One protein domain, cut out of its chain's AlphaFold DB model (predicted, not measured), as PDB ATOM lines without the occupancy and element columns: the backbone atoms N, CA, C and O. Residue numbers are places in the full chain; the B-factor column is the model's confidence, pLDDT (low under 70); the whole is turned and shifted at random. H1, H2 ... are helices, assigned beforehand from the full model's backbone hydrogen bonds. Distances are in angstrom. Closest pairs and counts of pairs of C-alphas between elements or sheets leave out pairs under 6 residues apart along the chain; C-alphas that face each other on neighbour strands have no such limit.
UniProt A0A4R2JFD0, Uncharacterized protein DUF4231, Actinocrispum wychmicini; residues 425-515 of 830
ATOM      1  N   PRO A 425     -37.028  10.710  34.173       92.31
ATOM      2  CA  PRO A 425     -38.405  10.208  34.122       92.31
ATOM      3  C   PRO A 425     -39.204  10.453  35.411       92.31
ATOM      4  O   PRO A 425     -40.432  10.389  35.388       92.31
ATOM      5  N   ASP A 426     -38.516  10.733  36.517       95.75
ATOM      6  CA  ASP A 426     -39.055  10.874  37.870       95.75
ATOM      7  C   ASP A 426     -38.416  12.068  38.607       95.75
ATOM      8  O   ASP A 426     -37.595  12.808  38.053       95.75
ATOM      9  N   ALA A 427     -38.846  12.290  39.852       94.88
ATOM     10  CA  ALA A 427     -38.386  13.398  40.677       94.88
ATOM     11  C   ALA A 427     -36.927  13.227  41.137       94.88
ATOM     12  O   ALA A 427     -36.168  14.191  41.114       94.88
ATOM     13  N   GLU A 428     -36.501  12.015  41.505       95.50
ATOM     14  CA  GLU A 428     -35.159  11.752  42.047       95.50
ATOM     15  C   GLU A 428     -34.064  11.979  40.992       95.50
ATOM     16  O   GLU A 428     -33.075  12.675  41.239       95.50
ATOM     17  N   GLN A 429     -34.275  11.489  39.768       94.56
ATOM     18  CA  GLN A 429     -33.340  11.695  38.659       94.56
ATOM     19  C   GLN A 429     -33.300  13.161  38.202       94.56
ATOM     20  O   GLN A 429     -32.244  13.662  37.811       94.56
ATOM     21  N   MET A 430     -34.422  13.886  38.288       96.56
ATOM     22  CA  MET A 430     -34.458  15.319  37.984       96.56
ATOM     23  C   MET A 430     -33.808  16.163  39.090       96.56
ATOM     24  O   MET A 430     -33.132  17.144  38.780       96.56
ATOM     25  N   ALA A 431     -33.944  15.767  40.357       95.88
ATOM     26  CA  ALA A 431     -33.254  16.377  41.489       95.88
ATOM     27  C   ALA A 431     -31.723  16.301  41.327       95.88
ATOM     28  O   ALA A 431     -31.049  17.328  41.406       95.88
ATOM     29  N   ASP A 432     -31.176  15.123  41.008       95.12
ATOM     30  CA  ASP A 432     -29.744  14.937  40.720       95.12
ATOM     31  C   ASP A 432     -29.295  15.708  39.460       95.12
ATOM     32  O   ASP A 432     -28.271  16.398  39.485       95.12
ATOM     33  N   ALA A 433     -30.080  15.692  38.376       95.00
ATOM     34  CA  ALA A 433     -29.773  16.470  37.172       95.00
ATOM     35  C   ALA A 433     -29.690  17.987  37.451       95.00
ATOM     36  O   ALA A 433     -28.718  18.635  37.058       95.00
ATOM     37  N   LEU A 434     -30.655  18.547  38.191       95.38
ATOM     38  CA  LEU A 434     -30.630  19.946  38.636       95.38
ATOM     39  C   LEU A 434     -29.436  20.222  39.559       95.38
ATOM     40  O   LEU A 434     -28.719  21.205  39.367       95.38
ATOM     41  N   TRP A 435     -29.163  19.329  40.514       95.00
ATOM     42  CA  TRP A 435     -28.043  19.459  41.446       95.00
ATOM     43  C   TRP A 435     -26.682  19.498  40.741       95.00
ATOM     44  O   TRP A 435     -25.786  20.222  41.182       95.00
ATOM     45  N   ARG A 436     -26.519  18.781  39.622       94.06
ATOM     46  CA  ARG A 436     -25.326  18.849  38.755       94.06
ATOM     47  C   ARG A 436     -25.207  20.183  38.010       94.06
ATOM     48  O   ARG A 436     -24.092  20.637  37.766       94.06
ATOM     49  N   MET A 437     -26.325  20.837  37.694       93.88
ATOM     50  CA  MET A 437     -26.362  22.119  36.976       93.88
ATOM     51  C   MET A 437     -26.138  23.362  37.855       93.88
ATOM     52  O   MET A 437     -25.973  24.450  37.312       93.88
ATOM     53  N   ARG A 438     -26.040  23.237  39.186       93.44
ATOM     54  CA  ARG A 438     -25.892  24.356  40.155       93.44
ATOM     55  C   ARG A 438     -24.707  25.326  39.958       93.44
ATOM     56  O   ARG A 438     -24.574  26.297  40.698       93.44
ATOM     57  N   HIS A 439     -23.798  25.041  39.027       87.94
ATOM     58  CA  HIS A 439     -22.649  25.891  38.686       87.94
ATOM     59  C   HIS A 439     -22.653  26.329  37.206       87.94
ATOM     60  O   HIS A 439     -21.669  26.885  36.720       87.94
ATOM     61  N   VAL A 440     -23.750  26.086  36.484       88.81
ATOM     62  CA  VAL A 440     -23.926  26.403  35.062       88.81
ATOM     63  C   VAL A 440     -24.697  27.715  34.916       88.81
ATOM     64  O   VAL A 440     -25.828  27.833  35.376       88.81
ATOM     65  N   SER A 441     -24.111  28.699  34.230       83.06
ATOM     66  CA  SER A 441     -24.823  29.924  33.846       83.06
ATOM     67  C   SER A 441     -25.455  29.746  32.467       83.06
ATOM     68  O   SER A 441     -24.750  29.716  31.458       83.06
ATOM     69  N   LEU A 442     -26.782  29.640  32.416       83.69
ATOM     70  CA  LEU A 442     -27.527  29.587  31.157       83.69
ATOM     71  C   LEU A 442     -27.612  30.976  30.487       83.69
ATOM     72  O   LEU A 442     -27.819  31.974  31.194       83.69
ATOM     73  N   PRO A 443     -27.555  31.065  29.140       79.50
ATOM     74  CA  PRO A 443     -27.976  32.260  28.409       79.50
ATOM     75  C   PRO A 443     -29.494  32.471  28.543       79.50
ATOM     76  O   PRO A 443     -30.247  31.534  28.807       79.50
ATOM     77  N   HIS A 444     -29.964  33.707  28.367       74.88
ATOM     78  CA  HIS A 444     -31.345  34.090  28.693       74.88
ATOM     79  C   HIS A 444     -32.418  33.302  27.911       74.88
ATOM     80  O   HIS A 444     -33.393  32.850  28.512       74.88
ATOM     81  N   SER A 445     -32.200  33.048  26.615       67.12
ATOM     82  CA  SER A 445     -33.055  32.179  25.787       67.12
ATOM     83  C   SER A 445     -33.218  30.784  26.400       67.12
ATOM     84  O   SER A 445     -34.340  30.313  26.598       67.12
ATOM     85  N   ALA A 446     -32.101  30.157  26.787       80.31
ATOM     86  CA  ALA A 446     -32.086  28.854  27.437       80.31
ATOM     87  C   ALA A 446     -32.795  28.876  28.797       80.31
ATOM     88  O   ALA A 446     -33.493  27.920  29.108       80.31
ATOM     89  N   ARG A 447     -32.694  29.950  29.593       85.88
ATOM     90  CA  ARG A 447     -33.422  30.041  30.876       85.88
ATOM     91  C   ARG A 447     -34.934  30.044  30.683       85.88
ATOM     92  O   ARG A 447     -35.629  29.290  31.359       85.88
ATOM     93  N   VAL A 448     -35.445  30.861  29.757       78.12
ATOM     94  CA  VAL A 448     -36.893  30.950  29.480       78.12
ATOM     95  C   VAL A 448     -37.409  29.605  28.972       78.12
ATOM     96  O   VAL A 448     -38.455  29.127  29.412       78.12
ATOM     97  N   TRP A 449     -36.633  28.965  28.099       81.88
ATOM     98  CA  TRP A 449     -36.922  27.641  27.568       81.88
ATOM     99  C   TRP A 449     -36.904  26.550  28.651       81.88
ATOM    100  O   TRP A 449     -37.900  25.851  28.811       81.88
ATOM    101  N   VAL A 450     -35.840  26.448  29.460       86.81
ATOM    102  CA  VAL A 450     -35.727  25.478  30.566       86.81
ATOM    103  C   VAL A 450     -36.879  25.648  31.549       86.81
ATOM    104  O   VAL A 450     -37.540  24.667  31.882       86.81
ATOM    105  N   TRP A 451     -37.186  26.879  31.967       89.00
ATOM    106  CA  TRP A 451     -38.316  27.141  32.859       89.00
ATOM    107  C   TRP A 451     -39.635  26.603  32.302       89.00
ATOM    108  O   TRP A 451     -40.359  25.893  33.002       89.00
ATOM    109  N   ARG A 452     -39.954  26.892  31.037       81.44
ATOM    110  CA  ARG A 452     -41.208  26.457  30.405       81.44
ATOM    111  C   ARG A 452     -41.259  24.949  30.127       81.44
ATOM    112  O   ARG A 452     -42.315  24.338  30.310       81.44
ATOM    113  N   SER A 453     -40.126  24.343  29.778       83.25
ATOM    114  CA  SER A 453     -39.978  22.893  29.602       83.25
ATOM    115  C   SER A 453     -40.041  22.113  30.922       83.25
ATOM    116  O   SER A 453     -40.374  20.933  30.903       83.25
ATOM    117  N   LEU A 454     -39.757  22.743  32.068       89.38
ATOM    118  CA  LEU A 454     -39.820  22.117  33.395       89.38
ATOM    119  C   LEU A 454     -41.135  22.375  34.143       89.38
ATOM    120  O   LEU A 454     -41.743  21.432  34.640       89.38
ATOM    121  N   SER A 455     -41.616  23.621  34.191       88.06
ATOM    122  CA  SER A 455     -42.817  24.048  34.948       88.06
ATOM    123  C   SER A 455     -44.110  23.301  34.579       88.06
ATOM    124  O   SER A 455     -45.065  23.266  35.361       88.06
ATOM    125  N   THR A 456     -44.135  22.670  33.404       83.12
ATOM    126  CA  THR A 456     -45.239  21.848  32.888       83.12
ATOM    127  C   THR A 456     -45.115  20.348  33.206       83.12
ATOM    128  O   THR A 456     -46.081  19.611  33.009       83.12
ATOM    129  N   ARG A 457     -43.963  19.872  33.706       89.62
ATOM    130  CA  ARG A 457     -43.690  18.449  33.981       89.62
ATOM    131  C   ARG A 457     -44.037  18.098  35.440       89.62
ATOM    132  O   ARG A 457     -43.459  18.702  36.343       89.62
ATOM    133  N   PRO A 458     -44.895  17.092  35.711       90.56
ATOM    134  CA  PRO A 458     -45.276  16.732  37.081       90.56
ATOM    135  C   PRO A 458     -44.107  16.463  38.049       90.56
ATOM    136  O   PRO A 458     -44.145  17.016  39.147       90.56
ATOM    137  N   PRO A 459     -43.027  15.736  37.679       92.69
ATOM    138  CA  PRO A 459     -41.955  15.463  38.635       92.69
ATOM    139  C   PRO A 459     -41.129  16.711  38.989       92.69
ATOM    140  O   PRO A 459     -40.464  16.732  40.015       92.69
ATOM    141  N   PHE A 460     -41.173  17.783  38.185       93.81
ATOM    142  CA  PHE A 460     -40.513  19.046  38.538       93.81
ATOM    143  C   PHE A 460     -41.289  19.788  39.632       93.81
ATOM    144  O   PHE A 460     -40.686  20.362  40.534       93.81
ATOM    145  N   GLN A 461     -42.622  19.728  39.588       91.19
ATOM    146  CA  GLN A 461     -43.491  20.263  40.641       91.19
ATOM    147  C   GLN A 461     -43.261  19.504  41.957       91.19
ATOM    148  O   GLN A 461     -43.130  20.122  43.008       91.19
ATOM    149  N   GLU A 462     -43.111  18.179  41.876       92.25
ATOM    150  CA  GLU A 462     -42.753  17.316  43.004       92.25
ATOM    151  C   GLU A 462     -41.372  17.654  43.593       92.25
ATOM    152  O   GLU A 462     -41.275  17.883  44.798       92.25
ATOM    153  N   VAL A 463     -40.317  17.780  42.773       94.88
ATOM    154  CA  VAL A 463     -38.973  18.206  43.228       94.88
ATOM    155  C   VAL A 463     -39.020  19.571  43.914       94.88
ATOM    156  O   VAL A 463     -38.532  19.715  45.034       94.88
ATOM    157  N   MET A 464     -39.645  20.565  43.277       92.75
ATOM    158  CA  MET A 464     -39.711  21.940  43.790       92.75
ATOM    159  C   MET A 464     -40.520  22.069  45.091       92.75
ATOM    160  O   MET A 464     -40.289  23.010  45.845       92.75
ATOM    161  N   ALA A 465     -41.436  21.134  45.368       88.94
ATOM    162  CA  ALA A 465     -42.212  21.070  46.609       88.94
ATOM    163  C   ALA A 465     -41.558  20.223  47.721       88.94
ATOM    164  O   ALA A 465     -41.991  20.295  48.870       88.94
ATOM    165  N   SER A 466     -40.547  19.406  47.401       90.56
ATOM    166  CA  SER A 466     -39.926  18.449  48.337       90.56
ATOM    167  C   SER A 466     -38.465  18.752  48.684       90.56
ATOM    168  O   SER A 466     -37.993  18.312  49.731       90.56
ATOM    169  N   HIS A 467     -37.748  19.509  47.847       91.94
ATOM    170  CA  HIS A 467     -36.312  19.758  47.990       91.94
ATOM    171  C   HIS A 467     -35.993  21.263  48.015       91.94
ATOM    172  O   HIS A 467     -35.688  21.873  46.988       91.94
ATOM    173  N   ASP A 468     -36.004  21.862  49.210       90.44
ATOM    174  CA  ASP A 468     -35.760  23.303  49.406       90.44
ATOM    175  C   ASP A 468     -34.403  23.793  48.873       90.44
ATOM    176  O   ASP A 468     -34.318  24.918  48.378       90.44
ATOM    177  N   GLU A 469     -33.362  22.953  48.930       92.31
ATOM    178  CA  GLU A 469     -32.034  23.252  48.371       92.31
ATOM    179  C   GLU A 469     -32.043  23.268  46.833       92.31
ATOM    180  O   GLU A 469     -31.299  24.023  46.205       92.31
ATOM    181  N   ILE A 470     -32.914  22.468  46.205       93.00
ATOM    182  CA  ILE A 470     -33.028  22.390  44.743       93.00
ATOM    183  C   ILE A 470     -33.886  23.535  44.203       93.00
ATOM    184  O   ILE A 470     -33.565  24.060  43.139       93.00
ATOM    185  N   PHE A 471     -34.887  24.010  44.954       92.75
ATOM    186  CA  PHE A 471     -35.544  25.288  44.654       92.75
ATOM    187  C   PHE A 471     -34.511  26.417  44.515       92.75
ATOM    188  O   PHE A 471     -34.544  27.181  43.550       92.75
ATOM    189  N   ASP A 472     -33.557  26.498  45.448       90.00
ATOM    190  CA  ASP A 472     -32.518  27.525  45.422       90.00
ATOM    191  C   ASP A 472     -31.554  27.366  44.229       90.00
ATOM    192  O   ASP A 472     -31.252  28.360  43.565       90.00
ATOM    193  N   VAL A 473     -31.179  26.133  43.869       92.06
ATOM    194  CA  VAL A 473     -30.410  25.833  42.643       92.06
ATOM    195  C   VAL A 473     -31.168  26.211  41.365       92.06
ATOM    196  O   VAL A 473     -30.584  26.792  40.451       92.06
ATOM    197  N   VAL A 474     -32.469  25.924  41.286       90.81
ATOM    198  CA  VAL A 474     -33.317  26.287  40.139       90.81
ATOM    199  C   VAL A 474     -33.455  27.806  40.023       90.81
ATOM    200  O   VAL A 474     -33.400  28.344  38.916       90.81
ATOM    201  N   MET A 475     -33.570  28.526  41.141       89.75
ATOM    202  CA  MET A 475     -33.574  29.990  41.121       89.75
ATOM    203  C   MET A 475     -32.224  30.573  40.683       89.75
ATOM    204  O   MET A 475     -32.213  31.510  39.885       89.75
ATOM    205  N   ASP A 476     -31.092  30.009  41.116       87.44
ATOM    206  CA  ASP A 476     -29.767  30.428  40.631       87.44
ATOM    207  C   ASP A 476     -29.584  30.143  39.126       87.44
ATOM    208  O   ASP A 476     -28.998  30.959  38.413       87.44
ATOM    209  N   LEU A 477     -30.151  29.045  38.614       87.81
ATOM    210  CA  LEU A 477     -30.124  28.672  37.194       87.81
ATOM    211  C   LEU A 477     -30.980  29.605  36.306       87.81
ATOM    212  O   LEU A 477     -30.599  29.908  35.172       87.81
ATOM    213  N   LEU A 478     -32.137  30.063  36.806       84.69
ATOM    214  CA  LEU A 478     -33.137  30.827  36.038       84.69
ATOM    215  C   LEU A 478     -33.055  32.351  36.227       84.69
ATOM    216  O   LEU A 478     -33.239  33.108  35.271       84.69
ATOM    217  N   VAL A 479     -32.748  32.823  37.434       80.44
ATOM    218  CA  VAL A 479     -32.579  34.256  37.739       80.44
ATOM    219  C   VAL A 479     -31.106  34.661  37.609       80.44
ATOM    220  O   VAL A 479     -30.796  35.747  37.113       80.44
ATOM    221  N   GLY A 480     -30.183  33.749  37.917       73.56
ATOM    222  CA  GLY A 480     -28.752  34.025  38.035       73.56
ATOM    223  C   GLY A 480     -28.357  34.357  39.480       73.56
ATOM    224  O   GLY A 480     -29.202  34.792  40.266       73.56
ATOM    225  N   PRO A 481     -27.072  34.197  39.844       68.56
ATOM    226  CA  PRO A 481     -26.611  34.453  41.202       68.56
ATOM    227  C   PRO A 481     -26.721  35.940  41.564       68.56
ATOM    228  O   PRO A 481     -26.228  36.826  40.851       68.56
ATOM    229  N   ALA A 482     -27.320  36.221  42.720       55.09
ATOM    230  CA  ALA A 482     -27.280  37.553  43.310       55.09
ATOM    231  C   ALA A 482     -25.814  37.945  43.615       55.09
ATOM    232  O   ALA A 482     -25.070  37.120  44.149       55.09
ATOM    233  N   PRO A 483     -25.362  39.178  43.297       52.22
ATOM    234  CA  PRO A 483     -26.151  40.358  42.934       52.22
ATOM    235  C   PRO A 483     -26.061  40.757  41.442       52.22
ATOM    236  O   PRO A 483     -26.280  41.921  41.116       52.22
ATOM    237  N   VAL A 484     -25.680  39.850  40.532       53.00
ATOM    238  CA  VAL A 484     -25.309  40.213  39.142       53.00
ATOM    239  C   VAL A 484     -26.532  40.465  38.241       53.00
ATOM    240  O   VAL A 484     -26.438  41.171  37.238       53.00
ATOM    241  N   ALA A 485     -27.699  39.921  38.592       51.19
ATOM    242  CA  ALA A 485     -28.922  40.046  37.804       51.19
ATOM    243  C   ALA A 485     -29.588  41.434  37.951       51.19
ATOM    244  O   ALA A 485     -30.357  41.663  38.884       51.19
ATOM    245  N   ARG A 486     -29.324  42.345  37.002       53.66
ATOM    246  CA  ARG A 486     -30.122  43.576  36.799       53.66
ATOM    247  C   ARG A 486     -30.803  43.667  35.435       53.66
ATOM    248  O   ARG A 486     -31.972  44.026  35.392       53.66
ATOM    249  N   ASP A 487     -30.120  43.288  34.354       46.44
ATOM    250  CA  ASP A 487     -30.606  43.583  32.994       46.44
ATOM    251  C   ASP A 487     -31.297  42.401  32.278       46.44
ATOM    252  O   ASP A 487     -31.866  42.592  31.209       46.44
ATOM    253  N   VAL A 488     -31.212  41.167  32.809       50.91
ATOM    254  CA  VAL A 488     -31.486  39.934  32.022       50.91
ATOM    255  C   VAL A 488     -32.181  38.801  32.815       50.91
ATOM    256  O   VAL A 488     -31.958  37.610  32.570       50.91
ATOM    257  N   ALA A 489     -33.011  39.146  33.802       52.03
ATOM    258  CA  ALA A 489     -33.817  38.162  34.535       52.03
ATOM    259  C   ALA A 489     -34.938  37.573  33.658       52.03
ATOM    260  O   ALA A 489     -35.391  38.214  32.711       52.03
ATOM    261  N   LEU A 490     -35.424  36.370  33.998       63.81
ATOM    262  CA  LEU A 490     -36.720  35.880  33.504       63.81
ATOM    263  C   LEU A 490     -37.833  36.898  33.795       63.81
ATOM    264  O   LEU A 490     -37.680  37.737  34.683       63.81
ATOM    265  N   ASP A 491     -38.986  36.766  33.130       68.94
ATOM    266  CA  ASP A 491     -40.211  37.458  33.546       68.94
ATOM    267  C   ASP A 491     -40.569  36.998  34.969       68.94
ATOM    268  O   ASP A 491     -41.143  35.934  35.198       68.94
ATOM    269  N   SER A 492     -40.072  37.738  35.957       74.38
ATOM    270  CA  SER A 492     -39.874  37.183  37.296       74.38
ATOM    271  C   SER A 492     -41.188  37.109  38.069       74.38
ATOM    272  O   SER A 492     -41.346  36.259  38.941       74.38
ATOM    273  N   ALA A 493     -42.158  37.938  37.669       77.62
ATOM    274  CA  ALA A 493     -43.546  37.830  38.081       77.62
ATOM    275  C   ALA A 493     -44.198  36.532  37.567       77.62
ATOM    276  O   ALA A 493     -45.014  35.955  38.274       77.62
ATOM    277  N   GLU A 494     -43.826  36.028  36.384       79.44
ATOM    278  CA  GLU A 494     -44.326  34.745  35.866       79.44
ATOM    279  C   GLU A 494     -43.841  33.569  36.732       79.44
ATOM    280  O   GLU A 494     -44.635  32.709  37.116       79.44
ATOM    281  N   VAL A 495     -42.551  33.574  37.096       84.56
ATOM    282  CA  VAL A 495     -41.951  32.579  38.003       84.56
ATOM    283  C   VAL A 495     -42.585  32.664  39.393       84.56
ATOM    284  O   VAL A 495     -43.005  31.649  39.942       84.56
ATOM    285  N   ALA A 496     -42.712  33.876  39.938       85.62
ATOM    286  CA  ALA A 496     -43.327  34.128  41.237       85.62
ATOM    287  C   ALA A 496     -44.791  33.646  41.282       85.62
ATOM    288  O   ALA A 496     -45.142  32.850  42.150       85.62
ATOM    289  N   VAL A 497     -45.625  34.035  40.310       83.12
ATOM    290  CA  VAL A 497     -47.044  33.641  40.234       83.12
ATOM    291  C   VAL A 497     -47.213  32.125  40.092       83.12
ATOM    292  O   VAL A 497     -48.120  31.561  40.703       83.12
ATOM    293  N   TRP A 498     -46.344  31.440  39.343       89.81
ATOM    294  CA  TRP A 498     -46.353  29.973  39.294       89.81
ATOM    295  C   TRP A 498     -45.977  29.360  40.648       89.81
ATOM    296  O   TRP A 498     -46.677  28.470  41.126       89.81
ATOM    297  N   CYS A 499     -44.931  29.868  41.310       88.00
ATOM    298  CA  CYS A 499     -44.541  29.413  42.647       88.00
ATOM    299  C   CYS A 499     -45.677  29.620  43.661       88.00
ATOM    300  O   CYS A 499     -45.982  28.698  44.411       88.00
ATOM    301  N   ALA A 500     -46.371  30.761  43.627       87.56
ATOM    302  CA  ALA A 500     -47.546  31.021  44.458       87.56
ATOM    303  C   ALA A 500     -48.679  30.004  44.219       87.56
ATOM    304  O   ALA A 500     -49.291  29.525  45.171       87.56
ATOM    305  N   GLN A 501     -48.944  29.655  42.954       86.00
ATOM    306  CA  GLN A 501     -50.030  28.750  42.560       86.00
ATOM    307  C   GLN A 501     -49.732  27.261  42.796       86.00
ATOM    308  O   GLN A 501     -50.667  26.497  43.027       86.00
ATOM    309  N   VAL A 502     -48.464  26.843  42.704       87.44
ATOM    310  CA  VAL A 502     -48.055  25.424  42.738       87.44
ATOM    311  C   VAL A 502     -47.394  25.033  44.063       87.44
ATOM    312  O   VAL A 502     -47.610  23.923  44.540       87.44
ATOM    313  N   LEU A 503     -46.617  25.936  44.671       89.50
ATOM    314  CA  LEU A 503     -45.834  25.692  45.892       89.50
ATOM    315  C   LEU A 503     -46.345  26.501  47.103       89.50
ATOM    316  O   LEU A 503     -46.095  26.132  48.249       89.50
ATOM    317  N   GLY A 504     -47.074  27.595  46.859       91.62
ATOM    318  CA  GLY A 504     -47.648  28.486  47.869       91.62
ATOM    319  C   GLY A 504     -46.929  29.835  48.005       91.62
ATOM    320  O   GLY A 504     -45.783  30.014  47.590       91.62
ATOM    321  N   GLU A 505     -47.613  30.803  48.623       90.69
ATOM    322  CA  GLU A 505     -47.175  32.208  48.777       90.69
ATOM    323  C   GLU A 505     -45.787  32.362  49.443       90.69
ATOM    324  O   GLU A 505     -45.048  33.307  49.164       90.69
ATOM    325  N   SER A 506     -45.378  31.408  50.287       90.06
ATOM    326  CA  SER A 506     -44.045  31.374  50.912       90.06
ATOM    327  C   SER A 506     -42.903  31.232  49.898       90.06
ATOM    328  O   SER A 506     -41.831  31.806  50.098       90.06
ATOM    329  N   TYR A 507     -43.120  30.504  48.799       89.94
ATOM    330  CA  TYR A 507     -42.143  30.382  47.719       89.94
ATOM    331  C   TYR A 507     -42.159  31.606  46.802       89.94
ATOM    332  O   TYR A 507     -41.096  32.016  46.340       89.94
ATOM    333  N   GLU A 508     -43.313  32.258  46.612       90.56
ATOM    334  CA  GLU A 508     -43.382  33.560  45.933       90.56
ATOM    335  C   GLU A 508     -42.473  34.588  46.627       90.56
ATOM    336  O   GLU A 508     -41.637  35.231  45.989       90.56
ATOM    337  N   ALA A 509     -42.553  34.670  47.959       88.00
ATOM    338  CA  ALA A 509     -41.693  35.540  48.757       88.00
ATOM    339  C   ALA A 509     -40.192  35.207  48.612       88.00
ATOM    340  O   ALA A 509     -39.368  36.124  48.611       88.00
ATOM    341  N   ARG A 510     -39.812  33.929  48.432       90.06
ATOM    342  CA  ARG A 510     -38.416  33.530  48.141       90.06
ATOM    343  C   ARG A 510     -37.955  33.983  46.754       90.06
ATOM    344  O   ARG A 510     -36.812  34.422  46.630       90.06
ATOM    345  N   VAL A 511     -38.820  33.932  45.735       88.62
ATOM    346  CA  VAL A 511     -38.520  34.494  44.403       88.62
ATOM    347  C   VAL A 511     -38.293  36.007  44.518       88.62
ATOM    348  O   VAL A 511     -37.238  36.505  44.122       88.62
ATOM    349  N   TRP A 512     -39.216  36.737  45.154       85.94
ATOM    350  CA  TRP A 512     -39.111  38.193  45.327       85.94
ATOM    351  C   TRP A 512     -37.934  38.659  46.192       85.94
ATOM    352  O   TRP A 512     -37.436  39.763  45.971       85.94
ATOM    353  N   ALA A 513     -37.464  37.836  47.136       86.69
ATOM    354  CA  ALA A 513     -36.287  38.120  47.961       86.69
ATOM    355  C   ALA A 513     -34.947  37.920  47.225       86.69
ATOM    356  O   ALA A 513     -33.937  38.495  47.630       86.69
ATOM    357  N   ARG A 514     -34.923  37.112  46.154       82.06
ATOM    358  CA  ARG A 514     -33.737  36.882  45.307       82.06
ATOM    359  C   ARG A 514     -33.576  37.951  44.217       82.06
ATOM    360  O   ARG A 514     -32.460  38.196  43.762       82.06
ATOM    361  N   ILE A 515     -34.669  38.603  43.820       79.25
ATOM    362  CA  ILE A 515     -34.678  39.719  42.864       79.25
ATOM    363  C   ILE A 515     -34.221  41.003  43.581       79.25
ATOM    364  O   ILE A 515     -34.800  41.344  44.615       79.25
TER     365      ILE A 515
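This is residues 425 to 515 of the 830 residues of the protein "Uncharacterized protein DUF4231" of Actinocrispum wychmicini (UniProt A0A4R2JFD0). Four helices make a crossed cluster, with H4 at the core and H1, H2 and H3 round it, and a helical hairpin of H5 and H6 folds back over one side of that cluster with few close approaches to it. A long loop, residues 479 to 491, joins the cluster to the hairpin and lies toward one end of the longest axis. The printed part has 91 residues with six named helices, H1 to H6 in order along the chain, and no named strand; the class is all helix. It is compact, with a radius of gyration of the C-alphas of 12.1 A, and rounded, spanning 34 by 27 by 20 A.

Find C-alpha 427 at (-38.386, 13.398, 40.677); from there H1 runs through residues 427 to 437, 15.3 A long. H2 follows at residues 444 to 455, 16.5 A, and is the longest helix by residues. Next come H3, residues 458 to 466, 12.6 A, and H4, residues 468 to 478, 15.6 A; look for the start of H4 at C-alpha 468, (-35.760, 23.303, 49.406). After the loop you reach H5, residues 492 to 502, 15.3 A, and then H6, residues 505 to 514, 14.6 A, which ends at C-alpha 514, (-33.737, 36.882, 45.307).

Begin at H4, the hub, which touches three helices. It touches H1 at a steep tilt of 51 degrees, the same way, and the closest C-alphas are those of Trp 435 and Ile 470, 6.7 A apart. H2 touches H4 with residues 447 to 451 alone, closest at the C-alphas of Arg 447 and Leu 478, 5.2 A; they run opposite ways at 37 degrees, only just a steep tilt. H3 and H4 touch only at the corner by their link, closest at the C-alphas of Met 464 and Phe 471, 5.4 A. H1 and H3 touch about perpendicular, at 75 degrees, with the C-alphas of Ala 427 and Pro 459 closest at 4.6 A. Farther along, H5 and H6 form a hairpin: they touch at a shallow tilt of 24 degrees, opposite ways, closest at the C-alphas of Ala 496 and Glu 508, 4.7 A. H4 and H6 are close but not clearly touching, with the C-alphas of Met 475 and Val 511 closest at 7.5 A; H2 and H5 are near each other, while H1 is apart from H5 and H6. In H1, H2, H3, H4, H5 and H6 every O i to N i+4 pair is within hydrogen-bond range.

The two C-alphas farthest apart are those of Pro 425 and Arg 486, 34.5 A. The printed part has no cut. The link from H4 to H5 is long, with 13 residues. Mean pLDDT of the printed part is 84.1; look for values under 70 at residue 445 and residues 481 to 491 of this predicted model.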